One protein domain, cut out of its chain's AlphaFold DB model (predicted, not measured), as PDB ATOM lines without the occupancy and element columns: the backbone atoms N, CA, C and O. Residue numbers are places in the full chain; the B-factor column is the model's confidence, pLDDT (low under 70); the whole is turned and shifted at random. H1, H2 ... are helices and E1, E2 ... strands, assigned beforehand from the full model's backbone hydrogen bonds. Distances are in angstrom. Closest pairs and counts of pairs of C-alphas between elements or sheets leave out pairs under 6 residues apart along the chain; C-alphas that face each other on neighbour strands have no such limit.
ATOM      1  N   LEU A 334     -41.093  -0.320 -39.237       84.94
ATOM      2  CA  LEU A 334     -39.901  -0.203 -38.385       84.94
ATOM      3  C   LEU A 334     -39.443  -1.532 -37.774       84.94
ATOM      4  O   LEU A 334     -38.242  -1.802 -37.743       84.94
ATOM      5  N   GLU A 335     -40.363  -2.377 -37.312       84.75
ATOM      6  CA  GLU A 335     -40.060  -3.725 -36.810       84.75
ATOM      7  C   GLU A 335     -39.451  -4.606 -37.910       84.75
ATOM      8  O   GLU A 335     -38.496  -5.356 -37.675       84.75
ATOM      9  N   THR A 336     -39.959  -4.476 -39.142       82.56
ATOM     10  CA  THR A 336     -39.403  -5.166 -40.313       82.56
ATOM     11  C   THR A 336     -37.980  -4.681 -40.599       82.56
ATOM     12  O   THR A 336     -37.079  -5.499 -40.778       82.56
ATOM     13  N   LEU A 337     -37.741  -3.366 -40.559       81.00
ATOM     14  CA  LEU A 337     -36.400  -2.782 -40.680       81.00
ATOM     15  C   LEU A 337     -35.449  -3.264 -39.580       81.00
ATOM     16  O   LEU A 337     -34.304  -3.606 -39.869       81.00
ATOM     17  N   GLN A 338     -35.913  -3.329 -38.333       81.62
ATOM     18  CA  GLN A 338     -35.110  -3.817 -37.215       81.62
ATOM     19  C   GLN A 338     -34.727  -5.289 -37.395       81.62
ATOM     20  O   GLN A 338     -33.589  -5.665 -37.123       81.62
ATOM     21  N   SER A 339     -35.653  -6.109 -37.891       78.75
ATOM     22  CA  SER A 339     -35.433  -7.539 -38.131       78.75
ATOM     23  C   SER A 339     -34.478  -7.811 -39.300       78.75
ATOM     24  O   SER A 339     -33.766  -8.812 -39.294       78.75
ATOM     25  N   SER A 340     -34.420  -6.914 -40.291       73.88
ATOM     26  CA  SER A 340     -33.494  -6.991 -41.433       73.88
ATOM     27  C   SER A 340     -32.072  -6.507 -41.123       73.88
ATOM     28  O   SER A 340     -31.193  -6.559 -41.987       73.88
ATOM     29  N   LEU A 341     -31.822  -6.039 -39.901       68.25
ATOM     30  CA  LEU A 341     -30.522  -5.548 -39.475       68.25
ATOM     31  C   LEU A 341     -29.536  -6.716 -39.353       68.25
ATOM     32  O   LEU A 341     -29.565  -7.499 -38.404       68.25
ATOM     33  N   MET A 342     -28.629  -6.836 -40.320       58.28
ATOM     34  CA  MET A 342     -27.540  -7.804 -40.232       58.28
ATOM     35  C   MET A 342     -26.496  -7.309 -39.230       58.28
ATOM     36  O   MET A 342     -26.055  -6.165 -39.320       58.28
ATOM     37  N   ILE A 343     -26.066  -8.165 -38.297       51.75
ATOM     38  CA  ILE A 343     -24.881  -7.940 -37.453       51.75
ATOM     39  C   ILE A 343     -23.703  -8.597 -38.180       51.75
ATOM     40  O   ILE A 343     -23.506  -9.805 -38.030       51.75
ATOM     41  N   PRO A 344     -22.916  -7.884 -39.004       50.78
ATOM     42  CA  PRO A 344     -21.937  -8.551 -39.829       50.78
ATOM     43  C   PRO A 344     -20.573  -8.567 -39.124       50.78
ATOM     44  O   PRO A 344     -20.179  -7.650 -38.389       50.78
ATOM     45  N   THR A 345     -19.821  -9.642 -39.352       43.75
ATOM     46  CA  THR A 345     -18.430  -9.785 -38.898       43.75
ATOM     47  C   THR A 345     -17.478  -8.830 -39.643       43.75
ATOM     48  O   THR A 345     -16.413  -8.514 -39.115       43.75
ATOM     49  N   HIS A 346     -17.894  -8.288 -40.798       54.16
ATOM     50  CA  HIS A 346     -17.185  -7.318 -41.655       54.16
ATOM     51  C   HIS A 346     -18.142  -6.188 -42.104       54.16
ATOM     52  O   HIS A 346     -19.351  -6.337 -41.980       54.16
ATOM     53  N   THR A 347     -17.656  -5.031 -42.573       62.31
ATOM     54  CA  THR A 347     -18.537  -3.949 -43.073       62.31
ATOM     55  C   THR A 347     -18.550  -3.958 -44.598       62.31
ATOM     56  O   THR A 347     -17.576  -3.553 -45.229       62.31
ATOM     57  N   GLU A 348     -19.655  -4.412 -45.181       65.94
ATOM     58  CA  GLU A 348     -19.908  -4.370 -46.623       65.94
ATOM     59  C   GLU A 348     -20.606  -3.057 -46.996       65.94
ATOM     60  O   GLU A 348     -21.627  -2.697 -46.401       65.94
ATOM     61  N   ILE A 349     -20.035  -2.333 -47.961       74.50
ATOM     62  CA  ILE A 349     -20.614  -1.123 -48.547       74.50
ATOM     63  C   ILE A 349     -20.730  -1.346 -50.051       74.50
ATOM     64  O   ILE A 349     -19.714  -1.487 -50.732       74.50
ATOM     65  N   LYS A 350     -21.948  -1.332 -50.589       77.25
ATOM     66  CA  LYS A 350     -22.158  -1.310 -52.046       77.25
ATOM     67  C   LYS A 350     -22.502   0.103 -52.471       77.25
ATOM     68  O   LYS A 350     -23.384   0.705 -51.878       77.25
ATOM     69  N   LEU A 351     -21.816   0.652 -53.465       77.69
ATOM     70  CA  LEU A 351     -22.091   1.992 -53.988       77.69
ATOM     71  C   LEU A 351     -22.628   1.882 -55.410       77.69
ATOM     72  O   LEU A 351     -22.007   1.245 -56.260       77.69
ATOM     73  N   TYR A 352     -23.768   2.518 -55.657       75.75
ATOM     74  CA  TYR A 352     -24.388   2.581 -56.976       75.75
ATOM     75  C   TYR A 352     -23.841   3.789 -57.738       75.75
ATOM     76  O   TYR A 352     -23.752   4.872 -57.172       75.75
ATOM     77  N   ASP A 353     -23.450   3.629 -58.997       75.25
ATOM     78  CA  ASP A 353     -23.057   4.728 -59.879       75.25
ATOM     79  C   ASP A 353     -24.302   5.282 -60.581       75.25
ATOM     80  O   ASP A 353     -24.901   4.622 -61.432       75.25
ATOM     81  N   LEU A 354     -24.696   6.508 -60.227       69.75
ATOM     82  CA  LEU A 354     -25.902   7.138 -60.768       69.75
ATOM     83  C   LEU A 354     -25.764   7.557 -62.243       69.75
ATOM     84  O   LEU A 354     -26.784   7.817 -62.881       69.75
ATOM     85  N   LYS A 355     -24.540   7.621 -62.796       65.31
ATOM     86  CA  LYS A 355     -24.299   7.988 -64.207       65.31
ATOM     87  C   LYS A 355     -24.335   6.799 -65.153       65.31
ATOM     88  O   LYS A 355     -24.794   6.944 -66.281       65.31
ATOM     89  N   ASN A 356     -23.805   5.665 -64.704       60.03
ATOM     90  CA  ASN A 356     -23.556   4.497 -65.553       60.03
ATOM     91  C   ASN A 356     -24.483   3.308 -65.242       60.03
ATOM     92  O   ASN A 356     -24.390   2.293 -65.921       60.03
ATOM     93  N   GLU A 357     -25.348   3.415 -64.223       61.22
ATOM     94  CA  GLU A 357     -26.226   2.334 -63.734       61.22
ATOM     95  C   GLU A 357     -25.475   1.050 -63.312       61.22
ATOM     96  O   GLU A 357     -26.051  -0.030 -63.206       61.22
ATOM     97  N   GLU A 358     -24.180   1.168 -63.007       65.00
ATOM     98  CA  GLU A 358     -23.343   0.086 -62.485       65.00
ATOM     99  C   GLU A 358     -23.251   0.155 -60.951       65.00
ATOM    100  O   GLU A 358     -23.392   1.218 -60.353       65.00
ATOM    101  N   SER A 359     -22.986  -0.967 -60.278       65.88
ATOM    102  CA  SER A 359     -22.727  -0.991 -58.827       65.88
ATOM    103  C   SER A 359     -21.332  -1.535 -58.538       65.88
ATOM    104  O   SER A 359     -20.840  -2.414 -59.248       65.88
ATOM    105  N   LYS A 360     -20.671  -0.987 -57.514       69.31
ATOM    106  CA  LYS A 360     -19.353  -1.438 -57.052       69.31
ATOM    107  C   LYS A 360     -19.426  -1.867 -55.593       69.31
ATOM    108  O   LYS A 360     -19.826  -1.086 -54.726       69.31
ATOM    109  N   ASP A 361     -18.985  -3.094 -55.343       67.00
ATOM    110  CA  ASP A 361     -18.944  -3.705 -54.019       67.00
ATOM    111  C   ASP A 361     -17.607  -3.405 -53.334       67.00
ATOM    112  O   ASP A 361     -16.534  -3.650 -53.890       67.00
ATOM    113  N   TYR A 362     -17.667  -2.891 -52.106       67.50
ATOM    114  CA  TYR A 362     -16.501  -2.658 -51.265       67.50
ATOM    115  C   TYR A 362     -16.645  -3.408 -49.937       67.50
ATOM    116  O   TYR A 362     -17.526  -3.124 -49.128       67.50
ATOM    117  N   GLU A 363     -15.718  -4.326 -49.672       60.00
ATOM    118  CA  GLU A 363     -15.578  -4.988 -48.372       60.00
ATOM    119  C   GLU A 363     -14.485  -4.312 -47.537       60.00
ATOM    120  O   GLU A 363     -13.312  -4.280 -47.941       60.00
ATOM    121  N   LEU A 364     -14.862  -3.783 -46.369       61.59
ATOM    122  CA  LEU A 364     -13.940  -3.253 -45.365       61.59
ATOM    123  C   LEU A 364     -13.696  -4.308 -44.278       61.59
ATOM    124  O   LEU A 364     -14.619  -4.749 -43.583       61.59
ATOM    125  N   ILE A 365     -12.429  -4.698 -44.115       56.34
ATOM    126  CA  ILE A 365     -12.028  -5.749 -43.173       56.34
ATOM    127  C   ILE A 365     -11.832  -5.133 -41.782       56.34
ATOM    128  O   ILE A 365     -11.072  -4.173 -41.636       56.34
ATOM    129  N   LYS A 366     -12.485  -5.677 -40.742       54.38
ATOM    130  CA  LYS A 366     -12.241  -5.246 -39.354       54.38
ATOM    131  C   LYS A 366     -10.818  -5.618 -38.934       54.38
ATOM    132  O   LYS A 366     -10.418  -6.778 -39.000       54.38
ATOM    133  N   VAL A 367     -10.063  -4.623 -38.476       53.91
ATOM    134  CA  VAL A 367      -8.721  -4.808 -37.914       53.91
ATOM    135  C   VAL A 367      -8.854  -5.538 -36.572       53.91
ATOM    136  O   VAL A 367      -9.667  -5.134 -35.741       53.91
ATOM    137  N   LYS A 368      -8.092  -6.616 -36.349       51.34
ATOM    138  CA  LYS A 368      -8.122  -7.352 -35.072       51.34
ATOM    139  C   LYS A 368      -7.472  -6.510 -33.974       51.34
ATOM    140  O   LYS A 368      -6.372  -5.997 -34.187       51.34
ATOM    141  N   GLU A 369      -8.112  -6.383 -32.812       47.88
ATOM    142  CA  GLU A 369      -7.506  -5.705 -31.662       47.88
ATOM    143  C   GLU A 369      -6.221  -6.422 -31.235       47.88
ATOM    144  O   GLU A 369      -6.153  -7.649 -31.172       47.88
ATOM    145  N   VAL A 370      -5.172  -5.635 -30.999       54.81
ATOM    146  CA  VAL A 370      -3.859  -6.139 -30.597       54.81
ATOM    147  C   VAL A 370      -3.709  -5.885 -29.101       54.81
ATOM    148  O   VAL A 370      -3.449  -4.751 -28.700       54.81
ATOM    149  N   GLU A 371      -3.869  -6.922 -28.280       55.91
ATOM    150  CA  GLU A 371      -3.658  -6.822 -26.830       55.91
ATOM    151  C   GLU A 371      -2.211  -6.405 -26.508       55.91
ATOM    152  O   GLU A 371      -1.287  -6.811 -27.218       55.91
ATOM    153  N   PRO A 372      -1.955  -5.587 -25.472       56.59
ATOM    154  CA  PRO A 372      -0.596  -5.214 -25.087       56.59
ATOM    155  C   PRO A 372       0.226  -6.446 -24.669       56.59
ATOM    156  O   PRO A 372      -0.269  -7.337 -23.981       56.59
ATOM    157  N   LEU A 373       1.493  -6.502 -25.098       60.22
ATOM    158  CA  LEU A 373       2.414  -7.587 -24.737       60.22
ATOM    159  C   LEU A 373       2.630  -7.615 -23.215       60.22
ATOM    160  O   LEU A 373       2.859  -6.573 -22.605       60.22
ATOM    161  N   SER A 380       8.636 -16.121 -29.628       62.59
ATOM    162  CA  SER A 380       7.555 -16.541 -30.526       62.59
ATOM    163  C   SER A 380       6.319 -15.642 -30.435       62.59
ATOM    164  O   SER A 380       5.743 -15.307 -31.469       62.59
ATOM    165  N   GLU A 381       5.936 -15.214 -29.230       61.62
ATOM    166  CA  GLU A 381       4.779 -14.339 -28.997       61.62
ATOM    167  C   GLU A 381       5.037 -12.919 -29.522       61.62
ATOM    168  O   GLU A 381       4.186 -12.352 -30.213       61.62
ATOM    169  N   GLU A 382       6.242 -12.373 -29.323       63.97
ATOM    170  CA  GLU A 382       6.642 -11.084 -29.906       63.97
ATOM    171  C   GLU A 382       6.620 -11.098 -31.441       63.97
ATOM    172  O   GLU A 382       6.181 -10.133 -32.079       63.97
ATOM    173  N   LEU A 383       7.061 -12.202 -32.056       69.19
ATOM    174  CA  LEU A 383       7.049 -12.356 -33.510       69.19
ATOM    175  C   LEU A 383       5.615 -12.444 -34.053       69.19
ATOM    176  O   LEU A 383       5.319 -11.855 -35.094       69.19
ATOM    177  N   THR A 384       4.710 -13.132 -33.348       67.69
ATOM    178  CA  THR A 384       3.282 -13.153 -33.705       67.69
ATOM    179  C   THR A 384       2.616 -11.790 -33.531       67.69
ATOM    180  O   THR A 384       1.828 -11.393 -34.386       67.69
ATOM    181  N   HIS A 385       2.993 -11.021 -32.504       73.00
ATOM    182  CA  HIS A 385       2.494  -9.663 -32.267       73.00
ATOM    183  C   HIS A 385       2.931  -8.686 -33.358       73.00
ATOM    184  O   HIS A 385       2.114  -7.933 -33.886       73.00
ATOM    185  N   LYS A 386       4.209  -8.746 -33.761       74.00
ATOM    186  CA  LYS A 386       4.738  -7.971 -34.893       74.00
ATOM    187  C   LYS A 386       4.047  -8.340 -36.205       74.00
ATOM    188  O   LYS A 386       3.593  -7.438 -36.903       74.00
ATOM    189  N   LYS A 387       3.888  -9.637 -36.505       74.12
ATOM    190  CA  LYS A 387       3.166 -10.099 -37.704       74.12
ATOM    191  C   LYS A 387       1.706  -9.640 -37.715       74.12
ATOM    192  O   LYS A 387       1.228  -9.204 -38.756       74.12
ATOM    193  N   LEU A 388       1.018  -9.686 -36.573       71.88
ATOM    194  CA  LEU A 388      -0.366  -9.226 -36.452       71.88
ATOM    195  C   LEU A 388      -0.478  -7.702 -36.624       71.88
ATOM    196  O   LEU A 388      -1.362  -7.234 -37.334       71.88
ATOM    197  N   LYS A 389       0.443  -6.917 -36.046       73.12
ATOM    198  CA  LYS A 389       0.515  -5.460 -36.264       73.12
ATOM    199  C   LYS A 389       0.790  -5.101 -37.723       73.12
ATOM    200  O   LYS A 389       0.210  -4.145 -38.229       73.12
ATOM    201  N   GLU A 390       1.655  -5.851 -38.395       75.62
ATOM    202  CA  GLU A 390       2.003  -5.622 -39.798       75.62
ATOM    203  C   GLU A 390       0.862  -6.020 -40.745       75.62
ATOM    204  O   GLU A 390       0.518  -5.246 -41.636       75.62
ATOM    205  N   GLN A 391       0.174  -7.137 -40.472       73.50
ATOM    206  CA  GLN A 391      -1.083  -7.491 -41.140       73.50
ATOM    207  C   GLN A 391      -2.164  -6.428 -40.920       73.50
ATOM    208  O   GLN A 391      -2.798  -5.986 -41.872       73.50
ATOM    209  N   ASN A 392      -2.339  -5.951 -39.686       75.69
ATOM    210  CA  ASN A 392      -3.288  -4.887 -39.369       75.69
ATOM    211  C   ASN A 392      -2.949  -3.569 -40.082       75.69
ATOM    212  O   ASN A 392      -3.858  -2.859 -40.512       75.69
ATOM    213  N   LYS A 393      -1.660  -3.246 -40.251       77.75
ATOM    214  CA  LYS A 393      -1.202  -2.075 -41.011       77.75
ATOM    215  C   LYS A 393      -1.525  -2.209 -42.503       77.75
ATOM    216  O   LYS A 393      -2.055  -1.263 -43.075       77.75
ATOM    217  N   GLN A 394      -1.277  -3.376 -43.101       76.56
ATOM    218  CA  GLN A 394      -1.633  -3.658 -44.499       76.56
ATOM    219  C   GLN A 394      -3.151  -3.603 -44.725       76.56
ATOM    220  O   GLN A 394      -3.609  -2.968 -45.671       76.56
ATOM    221  N   ILE A 395      -3.939  -4.190 -43.817       73.62
ATOM    222  CA  ILE A 395      -5.407  -4.116 -43.851       73.62
ATOM    223  C   ILE A 395      -5.882  -2.660 -43.724       73.62
ATOM    224  O   ILE A 395      -6.781  -2.235 -44.446       73.62
ATOM    225  N   ALA A 396      -5.270  -1.865 -42.841       71.00
ATOM    226  CA  ALA A 396      -5.620  -0.457 -42.663       71.00
ATOM    227  C   ALA A 396      -5.289   0.404 -43.894       71.00
ATOM    228  O   ALA A 396      -6.001   1.368 -44.173       71.00
ATOM    229  N   GLU A 397      -4.220   0.083 -44.622       77.50
ATOM    230  CA  GLU A 397      -3.834   0.765 -45.859       77.50
ATOM    231  C   GLU A 397      -4.786   0.408 -47.010       77.50
ATOM    232  O   GLU A 397      -5.359   1.306 -47.625       77.50
ATOM    233  N   GLN A 398      -5.101  -0.881 -47.184       74.19
ATOM    234  CA  GLN A 398      -6.110  -1.346 -48.146       74.19
ATOM    235  C   GLN A 398      -7.505  -0.762 -47.868       74.19
ATOM    236  O   GLN A 398      -8.201  -0.329 -48.785       74.19
ATOM    237  N   ASN A 399      -7.925  -0.711 -46.600       75.56
ATOM    238  CA  ASN A 399      -9.196  -0.093 -46.219       75.56
ATOM    239  C   ASN A 399      -9.211   1.413 -46.516       75.56
ATOM    240  O   ASN A 399     -10.259   1.940 -46.881       75.56
ATOM    241  N   ARG A 400      -8.073   2.109 -46.375       78.69
ATOM    242  CA  ARG A 400      -7.955   3.549 -46.647       78.69
ATOM    243  C   ARG A 400      -8.116   3.858 -48.130       78.69
ATOM    244  O   ARG A 400      -8.891   4.743 -48.470       78.69
ATOM    245  N   GLU A 401      -7.454   3.095 -48.998       78.94
ATOM    246  CA  GLU A 401      -7.601   3.236 -50.452       78.94
ATOM    247  C   GLU A 401      -9.044   2.974 -50.905       78.94
ATOM    248  O   GLU A 401      -9.611   3.760 -51.671       78.94
ATOM    249  N   LYS A 402      -9.681   1.918 -50.374       78.62
ATOM    250  CA  LYS A 402     -11.103   1.628 -50.624       78.62
ATOM    251  C   LYS A 402     -12.008   2.765 -50.137       78.62
ATOM    252  O   LYS A 402     -12.901   3.184 -50.868       78.62
ATOM    253  N   LEU A 403     -11.765   3.304 -48.940       78.12
ATOM    254  CA  LEU A 403     -12.509   4.442 -48.385       78.12
ATOM    255  C   LEU A 403     -12.375   5.706 -49.240       78.12
ATOM    256  O   LEU A 403     -13.370   6.397 -49.450       78.12
ATOM    257  N   ASP A 404     -11.188   6.007 -49.764       80.88
ATOM    258  CA  ASP A 404     -10.991   7.167 -50.637       80.88
ATOM    259  C   ASP A 404     -11.721   7.007 -51.980       80.88
ATOM    260  O   ASP A 404     -12.306   7.972 -52.483       80.88
ATOM    261  N   ALA A 405     -11.758   5.794 -52.543       81.00
ATOM    262  CA  ALA A 405     -12.550   5.492 -53.737       81.00
ATOM    263  C   ALA A 405     -14.063   5.655 -53.483       81.00
ATOM    264  O   ALA A 405     -14.754   6.321 -54.256       81.00
ATOM    265  N   ILE A 406     -14.555   5.130 -52.356       80.94
ATOM    266  CA  ILE A 406     -15.943   5.273 -51.888       80.94
ATOM    267  C   ILE A 406     -16.319   6.752 -51.739       80.94
ATOM    268  O   ILE A 406     -17.343   7.185 -52.267       80.94
ATOM    269  N   LYS A 407     -15.480   7.554 -51.067       83.81
ATOM    270  CA  LYS A 407     -15.723   8.991 -50.854       83.81
ATOM    271  C   LYS A 407     -15.831   9.757 -52.169       83.81
ATOM    272  O   LYS A 407     -16.713  10.602 -52.307       83.81
ATOM    273  N   LYS A 408     -14.958   9.453 -53.138       84.25
ATOM    274  CA  LYS A 408     -14.997  10.066 -54.474       84.25
ATOM    275  C   LYS A 408     -16.286   9.718 -55.218       84.25
ATOM    276  O   LYS A 408     -16.926  10.623 -55.749       84.25
ATOM    277  N   GLN A 409     -16.691   8.446 -55.214       81.81
ATOM    278  CA  GLN A 409     -17.926   8.018 -55.879       81.81
ATOM    279  C   GLN A 409     -19.166   8.629 -55.216       81.81
ATOM    280  O   GLN A 409     -20.030   9.166 -55.900       81.81
ATOM    281  N   PHE A 410     -19.229   8.617 -53.883       84.00
ATOM    282  CA  PHE A 410     -20.326   9.212 -53.125       84.00
ATOM    283  C   PHE A 410     -20.489  10.709 -53.425       84.00
ATOM    284  O   PHE A 410     -21.600  11.175 -53.663       84.00
ATOM    285  N   ALA A 411     -19.383  11.461 -53.480       83.62
ATOM    286  CA  ALA A 411     -19.411  12.873 -53.853       83.62
ATOM    287  C   ALA A 411     -19.896  13.088 -55.298       83.62
ATOM    288  O   ALA A 411     -20.640  14.033 -55.555       83.62
ATOM    289  N   SER A 412     -19.520  12.206 -56.235       83.06
ATOM    290  CA  SER A 412     -20.046  12.243 -57.607       83.06
ATOM    291  C   SER A 412     -21.561  12.041 -57.630       83.06
ATOM    292  O   SER A 412     -22.267  12.858 -58.212       83.06
ATOM    293  N   ASN A 413     -22.063  11.021 -56.931       82.81
ATOM    294  CA  ASN A 413     -23.493  10.722 -56.865       82.81
ATOM    295  C   ASN A 413     -24.305  11.878 -56.262       82.81
ATOM    296  O   ASN A 413     -25.383  12.203 -56.753       82.81
ATOM    297  N   LEU A 414     -23.794  12.523 -55.206       81.88
ATOM    298  CA  LEU A 414     -24.455  13.692 -54.622       81.88
ATOM    299  C   LEU A 414     -24.499  14.874 -55.593       81.88
ATOM    300  O   LEU A 414     -25.523  15.549 -55.655       81.88
ATOM    301  N   ASN A 415     -23.427  15.114 -56.356       81.88
ATOM    302  CA  ASN A 415     -23.424  16.153 -57.386       81.88
ATOM    303  C   ASN A 415     -24.461  15.851 -58.479       81.88
ATOM    304  O   ASN A 415     -25.184  16.750 -58.893       81.88
ATOM    305  N   ASP A 416     -24.600  14.595 -58.909       78.94
ATOM    306  CA  ASP A 416     -25.616  14.224 -59.905       78.94
ATOM    307  C   ASP A 416     -27.043  14.371 -59.374       78.94
ATOM    308  O   ASP A 416     -27.929  14.841 -60.092       78.94
ATOM    309  N   LEU A 417     -27.261  14.027 -58.103       77.94
ATOM    310  CA  LEU A 417     -28.521  14.281 -57.407       77.94
ATOM    311  C   LEU A 417     -28.802  15.787 -57.286       77.94
ATOM    312  O   LEU A 417     -29.952  16.204 -57.285       77.94
ATOM    313  N   PHE A 418     -27.773  16.633 -57.199       74.50
ATOM    314  CA  PHE A 418     -27.960  18.081 -57.156       74.50
ATOM    315  C   PHE A 418     -28.463  18.647 -58.486       74.50
ATOM    316  O   PHE A 418     -29.315  19.535 -58.465       74.50
ATOM    317  N   PHE A 419     -28.010  18.118 -59.622       73.19
ATOM    318  CA  PHE A 419     -28.428  18.604 -60.940       73.19
ATOM    319  C   PHE A 419     -29.784  18.063 -61.418       73.19
ATOM    320  O   PHE A 419     -30.380  18.671 -62.304       73.19
ATOM    321  N   ASN A 420     -30.299  16.979 -60.827       69.94
ATOM    322  CA  ASN A 420     -31.581  16.371 -61.204       69.94
ATOM    323  C   ASN A 420     -32.616  16.519 -60.073       69.94
ATOM    324  O   ASN A 420     -32.323  16.219 -58.920       69.94
ATOM    325  N   GLU A 421     -33.825  16.992 -60.375       65.38
ATOM    326  CA  GLU A 421     -34.909  17.137 -59.387       65.38
ATOM    327  C   GLU A 421     -35.875  15.941 -59.428       65.38
ATOM    328  O   GLU A 421     -36.032  15.311 -60.471       65.38
ATOM    329  N   GLU A 422     -36.501  15.628 -58.284       65.81
ATOM    330  CA  GLU A 422     -37.625  14.679 -58.156       65.81
ATOM    331  C   GLU A 422     -37.337  13.225 -58.580       65.81
ATOM    332  O   GLU A 422     -38.207  12.531 -59.105       65.81
ATOM    333  N   ARG A 423     -36.121  12.725 -58.323       68.31
ATOM    334  CA  ARG A 423     -35.751  11.327 -58.601       68.31
ATOM    335  C   ARG A 423     -35.418  10.568 -57.319       68.31
ATOM    336  O   ARG A 423     -34.582  11.022 -56.540       68.31
ATOM    337  N   ASP A 424     -36.034   9.398 -57.148       71.25
ATOM    338  CA  ASP A 424     -35.608   8.397 -56.169       71.25
ATOM    339  C   ASP A 424     -34.359   7.681 -56.681       71.25
ATOM    340  O   ASP A 424     -34.384   6.984 -57.700       71.25
ATOM    341  N   CYS A 425     -33.249   7.861 -55.972       78.31
ATOM    342  CA  CYS A 425     -31.955   7.315 -56.358       78.31
ATOM    343  C   CYS A 425     -31.454   6.336 -55.294       78.31
ATOM    344  O   CYS A 425     -31.278   6.712 -54.134       78.31
ATOM    345  N   LYS A 426     -31.146   5.096 -55.693       82.75
ATOM    346  CA  LYS A 426     -30.409   4.149 -54.844       82.75
ATOM    347  C   LYS A 426     -28.975   4.643 -54.702       82.75
ATOM    348  O   LYS A 426     -28.249   4.706 -55.687       82.75
ATOM    349  N   LEU A 427     -28.578   5.029 -53.494       83.31
ATOM    350  CA  LEU A 427     -27.287   5.663 -53.246       83.31
ATOM    351  C   LEU A 427     -26.225   4.627 -52.875       83.31
ATOM    352  O   LEU A 427     -25.150   4.587 -53.474       83.31
ATOM    353  N   LEU A 428     -26.521   3.795 -51.874       85.50
ATOM    354  CA  LEU A 428     -25.611   2.763 -51.377       85.50
ATOM    355  C   LEU A 428     -26.348   1.673 -50.591       85.50
ATOM    356  O   LEU A 428     -27.459   1.895 -50.121       85.50
ATOM    357  N   GLU A 429     -25.714   0.519 -50.407       84.12
ATOM    358  CA  GLU A 429     -26.106  -0.486 -49.415       84.12
ATOM    359  C   GLU A 429     -25.143  -0.447 -48.234       84.12
ATOM    360  O   GLU A 429     -23.924  -0.400 -48.421       84.12
ATOM    361  N   TYR A 430     -25.685  -0.472 -47.019       81.62
ATOM    362  CA  TYR A 430     -24.915  -0.414 -45.782       81.62
ATOM    363  C   TYR A 430     -25.615  -1.191 -44.668       81.62
ATOM    364  O   TYR A 430     -26.784  -0.950 -44.378       81.62
ATOM    365  N   LYS A 431     -24.893  -2.122 -44.024       74.75
ATOM    366  CA  LYS A 431     -25.388  -2.931 -42.885       74.75
ATOM    367  C   LYS A 431     -26.750  -3.614 -43.128       74.75
ATOM    368  O   LYS A 431     -27.578  -3.688 -42.228       74.75
ATOM    369  N   GLY A 432     -26.976  -4.117 -44.345       74.44
ATOM    370  CA  GLY A 432     -28.220  -4.805 -44.726       74.44
ATOM    371  C   GLY A 432     -29.351  -3.889 -45.211       74.44
ATOM    372  O   GLY A 432     -30.392  -4.390 -45.633       74.44
ATOM    373  N   PHE A 433     -29.141  -2.569 -45.223       82.75
ATOM    374  CA  PHE A 433     -30.107  -1.591 -45.724       82.75
ATOM    375  C   PHE A 433     -29.687  -1.030 -47.077       82.75
ATOM    376  O   PHE A 433     -28.510  -0.745 -47.299       82.75
ATOM    377  N   VAL A 434     -30.663  -0.810 -47.952       84.31
ATOM    378  CA  VAL A 434     -30.527   0.042 -49.132       84.31
ATOM    379  C   VAL A 434     -30.852   1.469 -48.704       84.31
ATOM    380  O   VAL A 434     -31.881   1.732 -48.087       84.31
ATOM    381  N   VAL A 435     -29.956   2.396 -49.010       87.25
ATOM    382  CA  VAL A 435     -30.111   3.817 -48.713       87.25
ATOM    383  C   VAL A 435     -30.546   4.519 -49.985       87.25
ATOM    384  O   VAL A 435     -29.777   4.597 -50.946       87.25
ATOM    385  N   ASN A 436     -31.765   5.044 -49.984       87.56
ATOM    386  CA  ASN A 436     -32.293   5.834 -51.087       87.56
ATOM    387  C   ASN A 436     -32.164   7.318 -50.760       87.56
ATOM    388  O   ASN A 436     -32.188   7.715 -49.596       87.56
ATOM    389  N   ALA A 437     -32.009   8.135 -51.791       87.06
ATOM    390  CA  ALA A 437     -31.989   9.581 -51.686       87.06
ATOM    391  C   ALA A 437     -33.110  10.159 -52.543       87.06
ATOM    392  O   ALA A 437     -33.219   9.820 -53.723       87.06
ATOM    393  N   TYR A 438     -33.890  11.057 -51.950       84.88
ATOM    394  CA  TYR A 438     -34.934  11.809 -52.623       84.88
ATOM    395  C   TYR A 438     -34.691  13.305 -52.436       84.88
ATOM    396  O   TYR A 438     -34.512  13.800 -51.319       84.88
ATOM    397  N   LYS A 439     -34.663  14.043 -53.547       81.56
ATOM    398  CA  LYS A 439     -34.468  15.493 -53.553       81.56
ATOM    399  C   LYS A 439     -35.763  16.190 -53.948       81.56
ATOM    400  O   LYS A 439     -36.282  15.989 -55.043       81.56
ATOM    401  N   THR A 440     -36.194  17.101 -53.087       78.00
ATOM    402  CA  THR A 440     -37.210  18.112 -53.392       78.00
ATOM    403  C   THR A 440     -36.547  19.467 -53.639       78.00
ATOM    404  O   THR A 440     -35.349  19.650 -53.413       78.00
ATOM    405  N   LYS A 441     -37.348  20.468 -54.012       73.69
ATOM    406  CA  LYS A 441     -36.903  21.862 -54.136       73.69
ATOM    407  C   LYS A 441     -36.278  22.440 -52.853       73.69
ATOM    408  O   LYS A 441     -35.442  23.335 -52.935       73.69
ATOM    409  N   TYR A 442     -36.687  21.964 -51.673       76.75
ATOM    410  CA  TYR A 442     -36.335  22.587 -50.386       76.75
ATOM    411  C   TYR A 442     -35.499  21.705 -49.460       76.75
ATOM    412  O   TYR A 442     -34.921  22.210 -48.497       76.75
ATOM    413  N   GLN A 443     -35.446  20.401 -49.716       82.56
ATOM    414  CA  GLN A 443     -34.724  19.458 -48.873       82.56
ATOM    415  C   GLN A 443     -34.262  18.226 -49.648       82.56
ATOM    416  O   GLN A 443     -34.887  17.831 -50.635       82.56
ATOM    417  N   VAL A 444     -33.205  17.598 -49.143       85.12
ATOM    418  CA  VAL A 444     -32.800  16.238 -49.511       85.12
ATOM    419  C   VAL A 444     -33.054  15.323 -48.326       85.12
ATOM    420  O   VAL A 444     -32.659  15.627 -47.199       85.12
ATOM    421  N   GLU A 445     -33.711  14.209 -48.593       88.19
ATOM    422  CA  GLU A 445     -34.099  13.206 -47.615       88.19
ATOM    423  C   GLU A 445     -33.482  11.865 -47.993       88.19
ATOM    424  O   GLU A 445     -33.503  11.472 -49.160       88.19
ATOM    425  N   PHE A 446     -32.903  11.178 -47.009       89.56
ATOM    426  CA  PHE A 446     -32.381   9.831 -47.202       89.56
ATOM    427  C   PHE A 446     -33.221   8.831 -46.419       89.56
ATOM    428  O   PHE A 446     -33.374   8.970 -45.203       89.56
ATOM    429  N   SER A 447     -33.718   7.817 -47.119       88.12
ATOM    430  CA  SER A 447     -34.527   6.746 -46.551       88.12
ATOM    431  C   SER A 447     -33.769   5.422 -46.542       88.12
ATOM    432  O   SER A 447     -32.890   5.165 -47.366       88.12
ATOM    433  N   LEU A 448     -34.091   4.588 -45.564       87.00
ATOM    434  CA  LEU A 448     -33.564   3.249 -45.354       87.00
ATOM    435  C   LEU A 448     -34.645   2.252 -45.761       87.00
ATOM    436  O   LEU A 448     -35.760   2.323 -45.246       87.00
ATOM    437  N   SER A 449     -34.310   1.311 -46.636       84.94
ATOM    438  CA  SER A 449     -35.175   0.184 -46.968       84.94
ATOM    439  C   SER A 449     -34.468  -1.152 -46.727       84.94
ATOM    440  O   SER A 449     -33.256  -1.260 -46.947       84.94
ATOM    441  N   PRO A 450     -35.178  -2.193 -46.253       81.56
ATOM    442  CA  PRO A 450     -34.623  -3.537 -46.187       81.56
ATOM    443  C   PRO A 450     -34.209  -4.021 -47.575       81.56
ATOM    444  O   PRO A 450     -34.937  -3.823 -48.550       81.56
ATOM    445  N   LYS A 451     -33.081  -4.728 -47.667       74.31
ATOM    446  CA  LYS A 451     -32.640  -5.336 -48.931       74.31
ATOM    447  C   LYS A 451     -33.674  -6.303 -49.519       74.31
ATOM    448  O   LYS A 451     -33.872  -6.324 -50.732       74.31
ATOM    449  N   ASP A 452     -34.357  -7.046 -48.653       71.62
ATOM    450  CA  ASP A 452     -35.331  -8.070 -49.040       71.62
ATOM    451  C   ASP A 452     -36.741  -7.505 -49.293       71.62
ATOM    452  O   ASP A 452     -37.593  -8.197 -49.850       71.62
ATOM    453  N   ASN A 453     -37.006  -6.251 -48.904       73.75
ATOM    454  CA  ASN A 453     -38.311  -5.615 -49.082       73.75
ATOM    455  C   ASN A 453     -38.183  -4.112 -49.402       73.75
ATOM    456  O   ASN A 453     -38.307  -3.274 -48.509       73.75
ATOM    457  N   PRO A 454     -37.985  -3.744 -50.681       71.38
ATOM    458  CA  PRO A 454     -37.776  -2.355 -51.086       71.38
ATOM    459  C   PRO A 454     -39.021  -1.461 -50.952       71.38
ATOM    460  O   PRO A 454     -38.891  -0.250 -51.096       71.38
ATOM    461  N   ASN A 455     -40.205  -2.026 -50.680       74.75
ATOM    462  CA  ASN A 455     -41.445  -1.258 -50.510       74.75
ATOM    463  C   ASN A 455     -41.557  -0.595 -49.130       74.75
ATOM    464  O   ASN A 455     -42.420   0.256 -48.935       74.75
ATOM    465  N   ILE A 456     -40.709  -0.988 -48.178       78.38
ATOM    466  CA  ILE A 456     -40.641  -0.378 -46.853       78.38
ATOM    467  C   ILE A 456     -39.519   0.649 -46.879       78.38
ATOM    468  O   ILE A 456     -38.360   0.283 -47.060       78.38
ATOM    469  N   ALA A 457     -39.855   1.920 -46.684       80.50
ATOM    470  CA  ALA A 457     -38.890   3.005 -46.608       80.50
ATOM    471  C   ALA A 457     -39.098   3.782 -45.308       80.50
ATOM    472  O   ALA A 457     -40.175   4.316 -45.059       80.50
ATOM    473  N   TYR A 458     -38.054   3.864 -44.489       83.56
ATOM    474  CA  TYR A 458     -38.031   4.697 -43.294       83.56
ATOM    475  C   TYR A 458     -37.086   5.864 -43.492       83.56
ATOM    476  O   TYR A 458     -35.914   5.662 -43.801       83.56
ATOM    477  N   SER A 459     -37.574   7.076 -43.262       84.50
ATOM    478  CA  SER A 459     -36.781   8.296 -43.354       84.50
ATOM    479  C   SER A 459     -36.481   8.858 -41.964       84.50
ATOM    480  O   SER A 459     -37.335   9.503 -41.349       84.50
ATOM    481  N   PRO A 460     -35.265   8.659 -41.430       84.69
ATOM    482  CA  PRO A 460     -34.898   9.211 -40.137       84.69
ATOM    483  C   PRO A 460     -34.845  10.741 -40.186       84.69
ATOM    484  O   PRO A 460     -34.222  11.330 -41.068       84.69
ATOM    485  N   SER A 461     -35.396  11.409 -39.171       83.31
ATOM    486  CA  SER A 461     -35.362  12.883 -39.071       83.31
ATOM    487  C   SER A 461     -33.948  13.488 -39.141       83.31
ATOM    488  O   SER A 461     -33.764  14.584 -39.664       83.31
ATOM    489  N   ASN A 462     -32.924  12.770 -38.666       84.69
ATOM    490  CA  ASN A 462     -31.520  13.194 -38.711       84.69
ATOM    491  C   ASN A 462     -30.851  13.023 -40.091       84.69
ATOM    492  O   ASN A 462     -29.697  13.434 -40.268       84.69
ATOM    493  N   MET A 463     -31.573  12.433 -41.045       86.88
ATOM    494  CA  MET A 463     -31.181  12.208 -42.436       86.88
ATOM    495  C   MET A 463     -31.934  13.133 -43.408       86.88
ATOM    496  O   MET A 463     -31.906  12.913 -44.616       86.88
ATOM    497  N   VAL A 464     -32.570  14.192 -42.896       86.56
ATOM    498  CA  VAL A 464     -33.185  15.255 -43.699       86.56
ATOM    499  C   VAL A 464     -32.305  16.504 -43.655       86.56
ATOM    500  O   VAL A 464     -31.973  17.006 -42.580       86.56
ATOM    501  N   TYR A 465     -31.944  17.022 -44.826       84.00
ATOM    502  CA  TYR A 465     -31.136  18.229 -44.998       84.00
ATOM    503  C   TYR A 465     -31.996  19.305 -45.656       84.00
ATOM    504  O   TYR A 465     -32.347  19.179 -46.828       84.00
ATOM    505  N   LYS A 466     -32.361  20.340 -44.895       79.44
ATOM    506  CA  LYS A 466     -33.265  21.418 -45.327       79.44
ATOM    507  C   LYS A 466     -32.483  22.670 -45.706       79.44
ATOM    508  O   LYS A 466     -31.483  22.976 -45.069       79.44
ATOM    509  N   ASN A 467     -32.990  23.413 -46.684       69.44
ATOM    510  CA  ASN A 467     -32.464  24.727 -47.035       69.44
ATOM    511  C   ASN A 467     -32.769  25.755 -45.929       69.44
ATOM    512  O   ASN A 467     -33.895  25.804 -45.420       69.44
ATOM    513  N   ASP A 468     -31.795  26.598 -45.587       59.75
ATOM    514  CA  ASP A 468     -32.017  27.736 -44.699       59.75
ATOM    515  C   ASP A 468     -32.809  28.817 -45.452       59.75
ATOM    516  O   ASP A 468     -32.393  29.345 -46.484       59.75
ATOM    517  N   THR A 469     -34.006  29.124 -44.959       53.69
ATOM    518  CA  THR A 469     -34.984  29.989 -45.640       53.69
ATOM    519  C   THR A 469     -34.651  31.479 -45.538       53.69
ATOM    520  O   THR A 469     -35.360  32.297 -46.125       53.69
ATOM    521  N   GLN A 470     -33.566  31.854 -44.851       58.06
ATOM    522  CA  GLN A 470     -33.160  33.257 -44.703       58.06
ATOM    523  C   GLN A 470     -32.641  33.898 -46.001       58.06
ATOM    524  O   GLN A 470     -32.753  35.111 -46.153       58.06
ATOM    525  N   ASN A 471     -32.149  33.113 -46.969       53.91
ATOM    526  CA  ASN A 471     -31.691  33.615 -48.269       53.91
ATOM    527  C   ASN A 471     -32.490  32.981 -49.418       53.91
ATOM    528  O   ASN A 471     -32.067  32.011 -50.043       53.91
ATOM    529  N   MET A 472     -33.643  33.577 -49.744       48.22
ATOM    530  CA  MET A 472     -34.568  33.122 -50.803       48.22
ATOM    531  C   MET A 472     -33.971  33.046 -52.227       48.22
ATOM    532  O   MET A 472     -34.637  32.540 -53.128       48.22
ATOM    533  N   PHE A 473     -32.746  33.534 -52.454       51.81
ATOM    534  CA  PHE A 473     -32.151  33.685 -53.790       51.81
ATOM    535  C   PHE A 473     -30.896  32.834 -54.051       51.81
ATOM    536  O   PHE A 473     -30.331  32.927 -55.140       51.81
ATOM    537  N   SER A 474     -30.443  31.996 -53.111       55.03
ATOM    538  CA  SER A 474     -29.297  31.096 -53.331       55.03
ATOM    539  C   SER A 474     -29.741  29.673 -53.685       55.03
ATOM    540  O   SER A 474     -30.559  29.084 -52.981       55.03
ATOM    541  N   SER A 475     -29.165  29.091 -54.743       55.50
ATOM    542  CA  SER A 475     -29.284  27.658 -55.022       55.50
ATOM    543  C   SER A 475     -28.595  26.862 -53.905       55.50
ATOM    544  O   SER A 475     -27.388  26.961 -53.696       55.50
ATOM    545  N   TYR A 476     -29.382  26.100 -53.142       61.62
ATOM    546  CA  TYR A 476     -28.919  25.331 -51.985       61.62
ATOM    547  C   TYR A 476     -28.019  24.163 -52.399       61.62
ATOM    548  O   TYR A 476     -28.509  23.100 -52.782       61.62
ATOM    549  N   ASN A 477     -26.700  24.345 -52.320       66.56
ATOM    550  CA  ASN A 477     -25.730  23.295 -52.629       66.56
ATOM    551  C   ASN A 477     -25.492  22.363 -51.426       66.56
ATOM    552  O   ASN A 477     -24.482  22.468 -50.728       66.56
ATOM    553  N   PHE A 478     -26.405  21.409 -51.218       70.62
ATOM    554  CA  PHE A 478     -26.284  20.397 -50.160       70.62
ATOM    555  C   PHE A 478     -25.037  19.506 -50.293       70.62
ATOM    556  O   PHE A 478     -24.593  18.921 -49.304       70.62
ATOM    557  N   CYS A 479     -24.437  19.391 -51.484       66.81
ATOM    558  CA  CYS A 479     -23.267  18.535 -51.706       66.81
ATOM    559  C   CYS A 479     -22.060  18.967 -50.866       66.81
ATOM    560  O   CYS A 479     -21.247  18.126 -50.486       66.81
ATOM    561  N   ALA A 480     -21.945  20.262 -50.547       67.06
ATOM    562  CA  ALA A 480     -20.862  20.784 -49.716       67.06
ATOM    563  C   ALA A 480     -21.028  20.432 -48.223       67.06
ATOM    564  O   ALA A 480     -20.038  20.334 -47.491       67.06
ATOM    565  N   GLU A 481     -22.266  20.224 -47.770       73.50
ATOM    566  CA  GLU A 481     -22.593  19.956 -46.366       73.50
ATOM    567  C   GLU A 481     -22.516  18.463 -46.020       73.50
ATOM    568  O   GLU A 481     -22.119  18.089 -44.911       73.50
ATOM    569  N   ILE A 482     -22.844  17.589 -46.975       82.62
ATOM    570  CA  ILE A 482     -22.907  16.141 -46.756       82.62
ATOM    571  C   ILE A 482     -21.538  15.498 -47.000       82.62
ATOM    572  O   ILE A 482     -21.233  14.961 -48.064       82.62
ATOM    573  N   LYS A 483     -20.693  15.501 -45.965       85.38
ATOM    574  CA  LYS A 483     -19.440  14.726 -45.954       85.38
ATOM    575  C   LYS A 483     -19.724  13.253 -45.665       85.38
ATOM    576  O   LYS A 483     -20.414  12.954 -44.694       85.38
ATOM    577  N   PHE A 484     -19.108  12.341 -46.419       83.75
ATOM    578  CA  PHE A 484     -19.315  10.889 -46.284       83.75
ATOM    579  C   PHE A 484     -19.141  10.362 -44.847       83.75
ATOM    580  O   PHE A 484     -19.994   9.637 -44.347       83.75
ATOM    581  N   ASP A 485     -18.087  10.783 -44.137       81.56
ATOM    582  CA  ASP A 485     -17.848  10.337 -42.754       81.56
ATOM    583  C   ASP A 485     -18.940  10.836 -41.786       81.56
ATOM    584  O   ASP A 485     -19.327  10.140 -40.849       81.56
ATOM    585  N   GLY A 486     -19.451  12.054 -42.005       83.81
ATOM    586  CA  GLY A 486     -20.555  12.619 -41.226       83.81
ATOM    587  C   GLY A 486     -21.894  11.963 -41.562       83.81
ATOM    588  O   GLY A 486     -22.695  11.707 -40.665       83.81
ATOM    589  N   PHE A 487     -22.102  11.644 -42.840       87.38
ATOM    590  CA  PHE A 487     -23.256  10.912 -43.341       87.38
ATOM    591  C   PHE A 487     -23.339   9.513 -42.726       87.38
ATOM    592  O   PHE A 487     -24.357   9.183 -42.124       87.38
ATOM    593  N   LEU A 488     -22.252   8.731 -42.774       84.06
ATOM    594  CA  LEU A 488     -22.205   7.404 -42.156       84.06
ATOM    595  C   LEU A 488     -22.444   7.463 -40.646       84.06
ATOM    596  O   LEU A 488     -23.200   6.650 -40.132       84.06
ATOM    597  N   LYS A 489     -21.888   8.454 -39.934       85.25
ATOM    598  CA  LYS A 489     -22.173   8.642 -38.498       85.25
ATOM    599  C   LYS A 489     -23.652   8.914 -38.223       85.25
ATOM    600  O   LYS A 489     -24.199   8.392 -37.258       85.25
ATOM    601  N   ARG A 490     -24.310   9.746 -39.038       86.19
ATOM    602  CA  ARG A 490     -25.754  10.009 -38.906       86.19
ATOM    603  C   ARG A 490     -26.573   8.758 -39.213       86.19
ATOM    604  O   ARG A 490     -27.530   8.487 -38.498       86.19
ATOM    605  N   LEU A 491     -26.163   7.991 -40.216       85.69
ATOM    606  CA  LEU A 491     -26.811   6.746 -40.597       85.69
ATOM    607  C   LEU A 491     -26.650   5.670 -39.510       85.69
ATOM    608  O   LEU A 491     -27.633   5.059 -39.108       85.69
ATOM    609  N   ASP A 492     -25.457   5.529 -38.932       84.88
ATOM    610  CA  ASP A 492     -25.205   4.680 -37.763       84.88
ATOM    611  C   ASP A 492     -26.046   5.096 -36.557       84.88
ATOM    612  O   ASP A 492     -26.651   4.250 -35.901       84.88
ATOM    613  N   ASN A 493     -26.139   6.397 -36.280       86.38
ATOM    614  CA  ASN A 493     -26.996   6.916 -35.217       86.38
ATOM    615  C   ASN A 493     -28.485   6.630 -35.478       86.38
ATOM    616  O   ASN A 493     -29.216   6.356 -34.534       86.38
ATOM    617  N   ALA A 494     -28.942   6.684 -36.731       85.50
ATOM    618  CA  ALA A 494     -30.322   6.348 -37.085       85.50
ATOM    619  C   ALA A 494     -30.610   4.854 -36.873       85.50
ATOM    620  O   ALA A 494     -31.607   4.500 -36.254       85.50
TER     621      ALA A 494
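AT A GLANCE: This is residues 334 to 373 and 380 to 494 of the 614 residues of the protein "DNA methylase" of Helicobacter pylori (UniProt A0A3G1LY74). A twisted sheet of six strands has one very long helix, H2, along one face; residues 395 to 418 cover the sheet, and the earlier part of H2 runs on past it and makes the longest axis. H3, a shorter helix, meets H2 about at right angles, and little H1 only grazes the sheet. The printed part has 155 residues, with H1, E1, E2, H2, E3, E4, E5, E6 and H3 along the chain; the sheet, E2 E1 E3 E4 E5 E6, is antiparallel and the class mixed. The whole is loose, radius of gyration of the C-alphas 18.7 A, spanning 67 by 35 by 32 A.

HOW THE PARTS SIT: H1, residues 334 to 339, grazes the sheet; its closest C-alpha pair with E5, residues 443 to 450, is Leu 337 and Pro 450, 5.8 A. E1, residues 347 to 352, and E2, residues 359 to 364, form a hairpin, with N 349 and O 362 2.9 A apart. H2, residues 380 to 419, is on the sheet at a height of 6.5 A, along the strands, at 4 degrees to E3, residues 424 to 430, on the local plane. N 429 of E3 and O 350 of E1 are 2.8 A apart. E3, E4, residues 433 to 439, E5 and E6, residues 464 to 466, form a meander, each strand the antiparallel neighbour of the one before, with N 427 and O 435 at 2.8 A, N 436 and O 447 at 2.9 A, and N 444 and O 465 at 2.9 A. H3, residues 484 to 494, only just touches H2, at residues 407 to 411 alone, with 3 pairs of C-alphas within 8 A, the closest Lys 407 and Phe 484, 6.1 A; they stand about perpendicular, at 86 degrees. H2 and H3 with the sheet E2 E1 E3 E4 E5 E6 make two layers, helices on one face of a sheet. In H1, H2 and H3 every O i to N i+4 pair is within hydrogen-bond range.

IN THESE COORDINATES: H1 begins at C-alpha 334, (-39.901, -0.203, -38.385). H2 measures 58.8 A from first to last C-alpha, E5 23.2 A, and H3 15.0 A, ending at C-alpha 494, (-30.322, 6.348, -37.085).

THE WHOLE: The C-alphas farthest apart, Ser 380 and Met 472, are 68.2 A apart. Residues 374 to 379 are not printed; C-alphas 373 and 380 lie 11.8 A apart. The links E5 to E6 and E6 to H3 are long. Mean pLDDT of the printed part is 73.9, with 50 residues under 70, among them 354 to 373 and 467 to 477.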